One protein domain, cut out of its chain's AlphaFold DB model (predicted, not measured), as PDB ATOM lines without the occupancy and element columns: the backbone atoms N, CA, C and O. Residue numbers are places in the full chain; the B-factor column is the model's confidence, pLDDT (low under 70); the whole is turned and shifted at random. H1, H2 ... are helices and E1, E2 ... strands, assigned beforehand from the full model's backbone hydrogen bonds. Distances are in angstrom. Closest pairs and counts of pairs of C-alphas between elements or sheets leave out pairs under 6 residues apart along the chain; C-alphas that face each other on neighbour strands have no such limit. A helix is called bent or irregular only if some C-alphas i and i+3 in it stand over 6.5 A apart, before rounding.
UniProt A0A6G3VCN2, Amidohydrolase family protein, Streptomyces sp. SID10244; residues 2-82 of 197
ATOM      1  N   GLU A   2     336.695 250.232 490.211       94.00
ATOM      2  CA  GLU A   2     335.368 250.239 489.575       94.00
ATOM      3  C   GLU A   2     334.393 249.234 490.204       94.00
ATOM      4  O   GLU A   2     333.341 249.649 490.681       94.00
ATOM      5  N   MET A   3     334.794 247.962 490.338       94.81
ATOM      6  CA  MET A   3     333.986 246.925 490.998       94.81
ATOM      7  C   MET A   3     333.475 247.355 492.384       94.81
ATOM      8  O   MET A   3     332.282 247.276 492.662       94.81
ATOM      9  N   ALA A   4     334.355 247.899 493.232       94.56
ATOM     10  CA  ALA A   4     333.982 248.366 494.569       94.56
ATOM     11  C   ALA A   4     332.970 249.524 494.525       94.56
ATOM     12  O   ALA A   4     332.027 249.558 495.312       94.56
ATOM     13  N   ARG A   5     333.129 250.463 493.581       96.06
ATOM     14  CA  ARG A   5     332.175 251.570 493.383       96.06
ATOM     15  C   ARG A   5     330.819 251.094 492.864       96.06
ATOM     16  O   ARG A   5     329.819 251.743 493.146       96.06
ATOM     17  N   ALA A   6     330.786 249.972 492.149       95.75
ATOM     18  CA  ALA A   6     329.562 249.313 491.702       95.75
ATOM     19  C   ALA A   6     328.905 248.436 492.790       95.75
ATOM     20  O   ALA A   6     327.889 247.800 492.529       95.75
ATOM     21  N   GLY A   7     329.463 248.395 494.007       96.62
ATOM     22  CA  GLY A   7     328.928 247.611 495.124       96.62
ATOM     23  C   GLY A   7     329.349 246.139 495.134       96.62
ATOM     24  O   GLY A   7     328.852 245.378 495.961       96.62
ATOM     25  N   ILE A   8     330.271 245.722 494.260       96.81
ATOM     26  CA  ILE A   8     330.828 244.365 494.276       96.81
ATOM     27  C   ILE A   8     331.785 244.242 495.461       96.81
ATOM     28  O   ILE A   8     332.765 244.982 495.558       96.81
ATOM     29  N   THR A   9     331.516 243.283 496.345       96.19
ATOM     30  CA  THR A   9     332.350 242.981 497.521       96.19
ATOM     31  C   THR A   9     333.232 241.746 497.335       96.19
ATOM     32  O   THR A   9     334.211 241.580 498.066       96.19
ATOM     33  N   CYS A  10     332.896 240.877 496.376       96.06
ATOM     34  CA  CYS A  10     333.674 239.693 496.026       96.06
ATOM     35  C   CYS A  10     333.603 239.360 494.532       96.06
ATOM     36  O   CYS A  10     332.575 239.617 493.908       96.06
ATOM     37  N   PHE A  11     334.653 238.752 493.980       96.38
ATOM     38  CA  PHE A  11     334.673 238.274 492.594       96.38
ATOM     39  C   PHE A  11     335.557 237.032 492.419       96.38
ATOM     40  O   PHE A  11     336.456 236.773 493.223       96.38
ATOM     41  N   ASN A  12     335.300 236.292 491.344       95.56
ATOM     42  CA  ASN A  12     336.185 235.250 490.838       95.56
ATOM     43  C   ASN A  12     336.879 235.813 489.599       95.56
ATOM     44  O   ASN A  12     336.199 236.201 488.651       95.56
ATOM     45  N   GLU A  13     338.205 235.890 489.628       94.12
ATOM     46  CA  GLU A  13     339.003 236.234 488.453       94.12
ATOM     47  C   GLU A  13     339.229 234.972 487.630       94.12
ATOM     48  O   GLU A  13     339.548 233.911 488.189       94.12
ATOM     49  N   HIS A  14     339.079 235.092 486.317       92.44
ATOM     50  CA  HIS A  14     339.317 234.001 485.386       92.44
ATOM     51  C   HIS A  14     340.349 234.431 484.357       92.44
ATOM     52  O   HIS A  14     340.185 235.439 483.680       92.44
ATOM     53  N   PHE A  15     341.377 233.599 484.211       78.12
ATOM     54  CA  PHE A  15     342.319 233.667 483.103       78.12
ATOM     55  C   PHE A  15     343.120 234.980 482.991       78.12
ATOM     56  O   PHE A  15     343.149 235.625 481.943       78.12
ATOM     57  N   ASP A  16     343.882 235.322 484.037       71.69
ATOM     58  CA  ASP A  16     345.061 236.176 483.848       71.69
ATOM     59  C   ASP A  16     346.273 235.286 483.556       71.69
ATOM     60  O   ASP A  16     346.812 234.602 484.435       71.69
ATOM     61  N   GLY A  17     346.660 235.255 482.282       58.75
ATOM     62  CA  GLY A  17     347.699 234.378 481.761       58.75
ATOM     63  C   GLY A  17     349.112 234.672 482.258       58.75
ATOM     64  O   GLY A  17     350.003 233.943 481.847       58.75
ATOM     65  N   TYR A  18     349.366 235.698 483.090       62.44
ATOM     66  CA  TYR A  18     350.752 236.152 483.298       62.44
ATOM     67  C   TYR A  18     351.187 236.430 484.735       62.44
ATOM     68  O   TYR A  18     352.369 236.253 485.023       62.44
ATOM     69  N   ALA A  19     350.300 236.828 485.649       69.69
ATOM     70  CA  ALA A  19     350.592 236.869 487.087       69.69
ATOM     71  C   ALA A  19     349.391 237.399 487.863       69.69
ATOM     72  O   ALA A  19     348.881 238.458 487.535       69.69
ATOM     73  N   VAL A  20     349.068 236.776 488.998       86.25
ATOM     74  CA  VAL A  20     348.084 237.336 489.943       86.25
ATOM     75  C   VAL A  20     348.673 238.428 490.855       86.25
ATOM     76  O   VAL A  20     347.964 239.033 491.658       86.25
ATOM     77  N   ARG A  21     349.993 238.673 490.792       88.56
ATOM     78  CA  ARG A  21     350.701 239.628 491.672       88.56
ATOM     79  C   ARG A  21     350.139 241.053 491.580       88.56
ATOM     80  O   ARG A  21     349.915 241.644 492.638       88.56
ATOM     81  N   PRO A  22     349.883 241.621 490.383       89.31
ATOM     82  CA  PRO A  22     349.266 242.941 490.277       89.31
ATOM     83  C   PRO A  22     347.875 242.994 490.925       89.31
ATOM     84  O   PRO A  22     347.558 243.977 491.595       89.31
ATOM     85  N   GLN A  23     347.067 241.936 490.795       91.25
ATOM     86  CA  GLN A  23     345.756 241.837 491.442       91.25
ATOM     87  C   GLN A  23     345.892 241.805 492.959       91.25
ATOM     88  O   GLN A  23     345.178 242.538 493.639       91.25
ATOM     89  N   VAL A  24     346.814 241.004 493.501       91.44
ATOM     90  CA  VAL A  24     347.061 240.940 494.950       91.44
ATOM     91  C   VAL A  24     347.424 242.324 495.492       91.44
ATOM     92  O   VAL A  24     346.767 242.800 496.417       91.44
ATOM     93  N   ALA A  25     348.368 243.024 494.856       90.88
ATOM     94  CA  ALA A  25     348.751 244.381 495.249       90.88
ATOM     95  C   ALA A  25     347.577 245.378 495.156       90.88
ATOM     96  O   ALA A  25     347.393 246.233 496.023       90.88
ATOM     97  N   ALA A  26     346.730 245.262 494.129       91.69
ATOM     98  CA  ALA A  26     345.529 246.086 494.013       91.69
ATOM     99  C   ALA A  26     344.495 245.776 495.116       91.69
ATOM    100  O   ALA A  26     343.815 246.680 495.615       91.69
ATOM    101  N   LEU A  27     344.376 244.512 495.526       93.19
ATOM    102  CA  LEU A  27     343.453 244.056 496.567       93.19
ATOM    103  C   LEU A  27     343.887 244.446 497.981       93.19
ATOM    104  O   LEU A  27     343.033 244.494 498.870       93.19
ATOM    105  N   GLU A  28     345.160 244.769 498.203       90.88
ATOM    106  CA  GLU A  28     345.619 245.419 499.437       90.88
ATOM    107  C   GLU A  28     345.054 246.839 499.574       90.88
ATOM    108  O   GLU A  28     344.739 247.276 500.678       90.88
ATOM    109  N   GLN A  29     344.860 247.545 498.454       91.75
ATOM    110  CA  GLN A  29     344.374 248.927 498.458       91.75
ATOM    111  C   GLN A  29     342.843 249.028 498.490       91.75
ATOM    112  O   GLN A  29     342.297 249.932 499.118       91.75
ATOM    113  N   VAL A  30     342.140 248.136 497.782       91.06
ATOM    114  CA  VAL A  30     340.672 248.208 497.618       91.06
ATOM    115  C   VAL A  30     339.927 247.303 498.611       91.06
ATOM    116  O   VAL A  30     338.754 247.538 498.883       91.06
ATOM    117  N   GLY A  31     340.589 246.289 499.178       90.38
ATOM    118  CA  GLY A  31     340.031 245.461 500.255       90.38
ATOM    119  C   GLY A  31     338.917 244.490 499.843       90.38
ATOM    120  O   GLY A  31     338.218 243.974 500.712       90.38
ATOM    121  N   LEU A  32     338.735 244.217 498.545       95.81
ATOM    122  CA  LEU A  32     337.751 243.231 498.075       95.81
ATOM    123  C   LEU A  32     338.164 241.799 498.445       95.81
ATOM    124  O   LEU A  32     339.347 241.517 498.672       95.81
ATOM    125  N   ARG A  33     337.177 240.897 498.482       97.12
ATOM    126  CA  ARG A  33     337.401 239.448 498.534       97.12
ATOM    127  C   ARG A  33     337.565 238.910 497.112       97.12
ATOM    128  O   ARG A  33     336.817 239.320 496.230       97.12
ATOM    129  N   ALA A  34     338.508 238.008 496.874       96.00
ATOM    130  CA  ALA A  34     338.727 237.482 495.531       96.00
ATOM    131  C   ALA A  34     339.215 236.036 495.530       96.00
ATOM    132  O   ALA A  34     339.998 235.639 496.391       96.00
ATOM    133  N   THR A  35     338.813 235.287 494.511       96.19
ATOM    134  CA  THR A  35     339.479 234.041 494.125       96.19
ATOM    135  C   THR A  35     340.170 234.289 492.787       96.19
ATOM    136  O   THR A  35     339.500 234.573 491.798       96.19
ATOM    137  N   LEU A  36     341.501 234.244 492.766       95.25
ATOM    138  CA  LEU A  36     342.334 234.658 491.641       95.25
ATOM    139  C   LEU A  36     342.783 233.456 490.811       95.25
ATOM    140  O   LEU A  36     343.628 232.679 491.257       95.25
ATOM    141  N   GLY A  37     342.219 233.306 489.613       93.62
ATOM    142  CA  GLY A  37     342.570 232.242 488.680       93.62
ATOM    143  C   GLY A  37     343.911 232.474 487.987       93.62
ATOM    144  O   GLY A  37     344.058 233.416 487.212       93.62
ATOM    145  N   TYR A  38     344.868 231.574 488.207       93.12
ATOM    146  CA  TYR A  38     346.063 231.478 487.369       93.12
ATOM    147  C   TYR A  38     345.685 230.922 485.994       93.12
ATOM    148  O   TYR A  38     345.191 229.797 485.907       93.12
ATOM    149  N   GLY A  39     345.883 231.713 484.937       93.62
ATOM    150  CA  GLY A  39     345.480 231.365 483.575       93.62
ATOM    151  C   GLY A  39     346.387 230.336 482.904       93.62
ATOM    152  O   GLY A  39     347.609 230.473 482.945       93.62
ATOM    153  N   PHE A  40     345.790 229.346 482.233       95.75
ATOM    154  CA  PHE A  40     346.510 228.350 481.430       95.75
ATOM    155  C   PHE A  40     345.871 228.181 480.049       95.75
ATOM    156  O   PHE A  40     344.657 228.008 479.945       95.75
ATOM    157  N   ALA A  41     346.686 228.199 478.994       96.62
ATOM    158  CA  ALA A  41     346.306 227.879 477.618       96.62
ATOM    159  C   ALA A  41     347.550 227.542 476.778       96.62
ATOM    160  O   ALA A  41     348.649 228.002 477.072       96.62
ATOM    161  N   ASP A  42     347.394 226.735 475.735       96.12
ATOM    162  CA  ASP A  42     348.507 226.305 474.872       96.12
ATOM    163  C   ASP A  42     348.107 226.121 473.401       96.12
ATOM    164  O   ASP A  42     348.904 225.644 472.591       96.12
ATOM    165  N   GLN A  43     346.880 226.495 473.029       94.75
ATOM    166  CA  GLN A  43     346.359 226.317 471.677       94.75
ATOM    167  C   GLN A  43     345.533 227.512 471.193       94.75
ATOM    168  O   GLN A  43     345.101 228.384 471.952       94.75
ATOM    169  N   GLY A  44     345.295 227.534 469.880       91.75
ATOM    170  CA  GLY A  44     344.478 228.550 469.225       91.75
ATOM    171  C   GLY A  44     345.087 229.945 469.347       91.75
ATOM    172  O   GLY A  44     346.294 230.126 469.209       91.75
ATOM    173  N   VAL A  45     344.241 230.939 469.622       90.00
ATOM    174  CA  VAL A  45     344.663 232.344 469.781       90.00
ATOM    175  C   VAL A  45     345.551 232.578 471.009       90.00
ATOM    176  O   VAL A  45     346.169 233.630 471.110       90.00
ATOM    177  N   TYR A  46     345.642 231.597 471.910       91.75
ATOM    178  CA  TYR A  46     346.451 231.642 473.125       91.75
ATOM    179  C   TYR A  46     347.702 230.755 473.039       91.75
ATOM    180  O   TYR A  46     348.353 230.504 474.047       91.75
ATOM    181  N   ALA A  47     348.087 230.291 471.847       92.31
ATOM    182  CA  ALA A  47     349.288 229.467 471.688       92.31
ATOM    183  C   ALA A  47     350.570 230.164 472.194       92.31
ATOM    184  O   ALA A  47     351.466 229.502 472.709       92.31
ATOM    185  N   GLU A  48     350.641 231.498 472.115       91.75
ATOM    186  CA  GLU A  48     351.792 232.283 472.589       91.75
ATOM    187  C   GLU A  48     352.000 232.215 474.113       91.75
ATOM    188  O   GLU A  48     353.108 232.464 474.584       91.75
ATOM    189  N   VAL A  49     350.975 231.842 474.893       91.75
ATOM    190  CA  VAL A  49     351.107 231.615 476.347       91.75
ATOM    191  C   VAL A  49     351.398 230.167 476.716       91.75
ATOM    192  O   VAL A  49     351.493 229.852 477.904       91.75
ATOM    193  N   GLY A  50     351.572 229.286 475.727       94.75
ATOM    194  CA  GLY A  50     351.835 227.866 475.942       94.75
ATOM    195  C   GLY A  50     353.076 227.625 476.796       94.75
ATOM    196  O   GLY A  50     352.983 226.955 477.821       94.75
ATOM    197  N   ASP A  51     354.215 228.222 476.432       94.62
ATOM    198  CA  ASP A  51     355.479 228.041 477.161       94.62
ATOM    199  C   ASP A  51     355.362 228.465 478.631       94.62
ATOM    200  O   ASP A  51     355.844 227.772 479.532       94.62
ATOM    201  N   TRP A  52     354.669 229.577 478.886       92.44
ATOM    202  CA  TRP A  52     354.391 230.031 480.245       92.44
ATOM    203  C   TRP A  52     353.469 229.064 480.989       92.44
ATOM    204  O   TRP A  52     353.795 228.655 482.099       92.44
ATOM    205  N   SER A  53     352.361 228.651 480.369       95.25
ATOM    206  CA  SER A  53     351.387 227.731 480.966       95.25
ATOM    207  C   SER A  53     352.033 226.403 481.356       95.25
ATOM    208  O   SER A  53     351.830 225.920 482.469       95.25
ATOM    209  N   TRP A  54     352.862 225.841 480.472       96.81
ATOM    210  CA  TRP A  54     353.595 224.604 480.730       96.81
ATOM    211  C   TRP A  54     354.641 224.771 481.829       96.81
ATOM    212  O   TRP A  54     354.706 223.939 482.732       96.81
ATOM    213  N   SER A  55     355.411 225.863 481.814       95.06
ATOM    214  CA  SER A  55     356.350 226.144 482.902       95.06
ATOM    215  C   SER A  55     355.631 226.321 484.243       95.06
ATOM    216  O   SER A  55     356.141 225.871 485.266       95.06
ATOM    217  N   ALA A  56     354.472 226.981 484.252       94.12
ATOM    218  CA  ALA A  56     353.731 227.289 485.466       94.12
ATOM    219  C   ALA A  56     353.017 226.067 486.049       94.12
ATOM    220  O   ALA A  56     352.984 225.911 487.266       94.12
ATOM    221  N   VAL A  57     352.467 225.183 485.208       95.81
ATOM    222  CA  VAL A  57     351.804 223.962 485.691       95.81
ATOM    223  C   VAL A  57     352.820 222.932 486.204       95.81
ATOM    224  O   VAL A  57     352.531 222.210 487.153       95.81
ATOM    225  N   GLN A  58     354.028 222.898 485.625       96.44
ATOM    226  CA  GLN A  58     355.108 221.994 486.043       96.44
ATOM    227  C   GLN A  58     355.824 222.449 487.323       96.44
ATOM    228  O   GLN A  58     356.303 221.608 488.082       96.44
ATOM    229  N   ASP A  59     355.907 223.759 487.563       95.75
ATOM    230  CA  ASP A  59     356.550 224.346 488.743       95.75
ATOM    231  C   ASP A  59     355.697 225.494 489.301       95.75
ATOM    232  O   ASP A  59     356.018 226.684 489.192       95.75
ATOM    233  N   PHE A  60     354.555 225.121 489.882       94.31
ATOM    234  CA  PHE A  60     353.580 226.085 490.387       94.31
ATOM    235  C   PHE A  60     354.093 226.873 491.598       94.31
ATOM    236  O   PHE A  60     353.737 228.039 491.774       94.31
ATOM    237  N   ASP A  61     354.981 226.279 492.402       93.44
ATOM    238  CA  ASP A  61     355.630 226.973 493.520       93.44
ATOM    239  C   ASP A  61     356.511 228.114 493.007       93.44
ATOM    240  O   ASP A  61     356.459 229.220 493.537       93.44
ATOM    241  N   ARG A  62     357.256 227.903 491.917       92.50
ATOM    242  CA  ARG A  62     358.005 228.982 491.267       92.50
ATOM    243  C   ARG A  62     357.101 229.998 490.572       92.50
ATOM    244  O   ARG A  62     357.391 231.193 490.616       92.50
ATOM    245  N   ALA A  63     356.031 229.548 489.915       90.81
ATOM    246  CA  ALA A  63     355.083 230.437 489.233       90.81
ATOM    247  C   ALA A  63     354.357 231.375 490.208       90.81
ATOM    248  O   ALA A  63     353.983 232.502 489.862       90.81
ATOM    249  N   THR A  64     354.171 230.910 491.441       91.19
ATOM    250  CA  THR A  64     353.564 231.698 492.506       91.19
ATOM    251  C   THR A  64     354.609 232.483 493.285       91.19
ATOM    252  O   THR A  64     354.368 233.664 493.503       91.19
ATOM    253  N   ASP A  65     355.799 231.932 493.558       90.50
ATOM    254  CA  ASP A  65     356.887 232.491 494.388       90.50
ATOM    255  C   ASP A  65     356.402 233.628 495.319       90.50
ATOM    256  O   ASP A  65     355.429 233.397 495.995       90.50
ATOM    257  N   GLY A  66     356.938 234.845 495.430       86.06
ATOM    258  CA  GLY A  66     356.393 235.888 496.334       86.06
ATOM    259  C   GLY A  66     354.914 236.363 496.196       86.06
ATOM    260  O   GLY A  66     354.636 237.505 496.559       86.06
ATOM    261  N   VAL A  67     353.967 235.576 495.670       88.81
ATOM    262  CA  VAL A  67     352.516 235.754 495.851       88.81
ATOM    263  C   VAL A  67     352.112 235.324 497.259       88.81
ATOM    264  O   VAL A  67     352.046 234.142 497.582       88.81
ATOM    265  N   VAL A  68     351.781 236.304 498.097       85.56
ATOM    266  CA  VAL A  68     351.240 236.073 499.439       85.56
ATOM    267  C   VAL A  68     349.767 236.451 499.434       85.56
ATOM    268  O   VAL A  68     349.423 237.603 499.179       85.56
ATOM    269  N   VAL A  69     348.893 235.482 499.709       87.69
ATOM    270  CA  VAL A  69     347.447 235.709 499.775       87.69
ATOM    271  C   VAL A  69     346.913 235.435 501.177       87.69
ATOM    272  O   VAL A  69     347.284 234.463 501.833       87.69
ATOM    273  N   ASP A  70     346.032 236.318 501.641       85.88
ATOM    274  CA  ASP A  70     345.242 236.126 502.854       85.88
ATOM    275  C   ASP A  70     344.148 235.102 502.553       85.88
ATOM    276  O   ASP A  70     343.101 235.481 502.045       85.88
ATOM    277  N   GLY A  71     344.383 233.824 502.851       83.19
ATOM    278  CA  GLY A  71     343.489 232.720 502.484       83.19
ATOM    279  C   GLY A  71     342.022 232.868 502.916       83.19
ATOM    280  O   GLY A  71     341.167 232.170 502.373       83.19
ATOM    281  N   ASP A  72     341.681 233.782 503.826       88.56
ATOM    282  CA  ASP A  72     340.285 234.098 504.119       88.56
ATOM    283  C   ASP A  72     339.694 235.066 503.094       88.56
ATOM    284  O   ASP A  72     338.576 234.852 502.614       88.56
ATOM    285  N   ARG A  73     340.422 236.126 502.729       94.94
ATOM    286  CA  ARG A  73     339.947 237.202 501.844       94.94
ATOM    287  C   ARG A  73     340.362 237.043 500.380       94.94
ATOM    288  O   ARG A  73     339.578 237.369 499.496       94.94
ATOM    289  N   VAL A  74     341.568 236.580 500.106       95.19
ATOM    290  CA  VAL A  74     342.126 236.393 498.767       95.19
ATOM    291  C   VAL A  74     342.647 234.964 498.649       95.19
ATOM    292  O   VAL A  74     343.451 234.514 499.456       95.19
ATOM    293  N   ARG A  75     342.186 234.232 497.641       94.88
ATOM    294  CA  ARG A  75     342.589 232.844 497.379       94.88
ATOM    295  C   ARG A  75     343.097 232.708 495.957       94.88
ATOM    296  O   ARG A  75     342.788 233.549 495.119       94.88
ATOM    297  N   LEU A  76     343.842 231.644 495.688       95.31
ATOM    298  CA  LEU A  76     344.208 231.259 494.327       95.31
ATOM    299  C   LEU A  76     343.209 230.236 493.775       95.31
ATOM    300  O   LEU A  76     342.561 229.522 494.536       95.31
ATOM    301  N   ALA A  77     343.118 230.178 492.454       96.00
ATOM    302  CA  ALA A  77     342.425 229.156 491.682       96.00
ATOM    303  C   ALA A  77     343.296 228.729 490.497       96.00
ATOM    304  O   ALA A  77     344.202 229.452 490.076       96.00
ATOM    305  N   ILE A  78     342.984 227.565 489.940       97.19
ATOM    306  CA  ILE A  78     343.531 227.095 488.670       97.19
ATOM    307  C   ILE A  78     342.534 227.448 487.561       97.19
ATOM    308  O   ILE A  78     341.340 227.209 487.693       97.19
ATOM    309  N   SER A  79     343.007 228.070 486.482       96.94
ATOM    310  CA  SER A  79     342.136 228.715 485.489       96.94
ATOM    311  C   SER A  79     342.497 228.291 484.057       96.94
ATOM    312  O   SER A  79     342.960 229.116 483.263       96.94
ATOM    313  N   PRO A  80     342.347 227.003 483.686       97.00
ATOM    314  CA  PRO A  80     342.404 226.610 482.284       97.00
ATOM    315  C   PRO A  80     341.324 227.381 481.520       97.00
ATOM    316  O   PRO A  80     340.162 227.399 481.927       97.00
ATOM    317  N   HIS A  81     341.708 228.056 480.439       96.81
ATOM    318  CA  HIS A  81     340.832 229.014 479.764       96.81
ATOM    319  C   HIS A  81     339.498 228.402 479.319       96.81
ATOM    320  O   HIS A  81     338.438 228.836 479.773       96.81
ATOM    321  N   ALA A  82     339.571 227.431 478.405       96.44
ATOM    322  CA  ALA A  82     338.430 226.799 477.756       96.44
ATOM    323  C   ALA A  82     338.863 225.502 477.033       96.44
ATOM    324  O   ALA A  82     340.038 225.355 476.673       96.44
TER     325      ALA A  82
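This is residues 2 to 82 of the 197 residues of the protein "Amidohydrolase family protein" of Streptomyces sp. SID10244 (UniProt A0A6G3VCN2). A small, twisted sheet of three parallel strands has H2 along one face, over E2, and the other face largely bare. H3 crosses the far ends of the strands, H4 and residues 65 to 73 lead back to E3, and H1 lies at the opposite end. The printed part has 81 residues, running H1, E1, H2, E2, H3, H4, E3, with sheet order E1, E2, E3; the class is mixed. It is compact, with a radius of gyration of the C-alphas of 13.3 A and spans of 36 by 26 by 16 A.

Find C-alpha 33 at (337.401, 239.448, 498.534), where E2, residues 33 to 40, begins its 22.3 A. Its neighbours are E1, residues 10 to 16, 17.0 A, and E3, residues 74 to 80, 19.2 A, ending at (342.404, 226.610, 482.284). H2 is residues 21 to 30, 14.5 A; H3, 44 to 58, 20.9 A; H4, 60 to 64, 6.0 A; H1, 2 to 5, 5.1 A.

Between E1 and E2, look at N 13 and O 35, 2.8 A; between E2 and E3, at N 77 and O 36, 2.8 A. E1, H2, E2 and E2, H3, H4, E3 are strand-helix-strand units, parallel neighbour strands joined through helices, with right-handed crossovers. H2 is on the sheet at a height of 9.6 A, along E2 at 14 degrees on the local plane. H3, irregular with C-alphas 45 and 48 7.7 A apart, only grazes the sheet with residues 46 to 57; its closest C-alphas to E2 are Ser 53 and Phe 40, 4.9 A. With residues 55 to 56 alone, H3 only just touches H4, only at the corner, with 3 pairs of C-alphas within 8 A; Ala 56 and Ala 63 are closest, 5.1 A. H1 is close to but not clearly touching H2, the closest C-alphas being Ala 4 and Val 30, 7.4 A. Every O i to N i+4 pair is within hydrogen-bond range in H4, 5 of 6 in H2 and 6 of 11 in H3; H1 is too short for one.

The C-alphas of Arg 5 and Gln 58 are the two farthest apart, 38.1 A. The printed part has no cut and no long link. Look for pLDDT under 70 at residues 17 to 19; the mean of the printed part is 91.7.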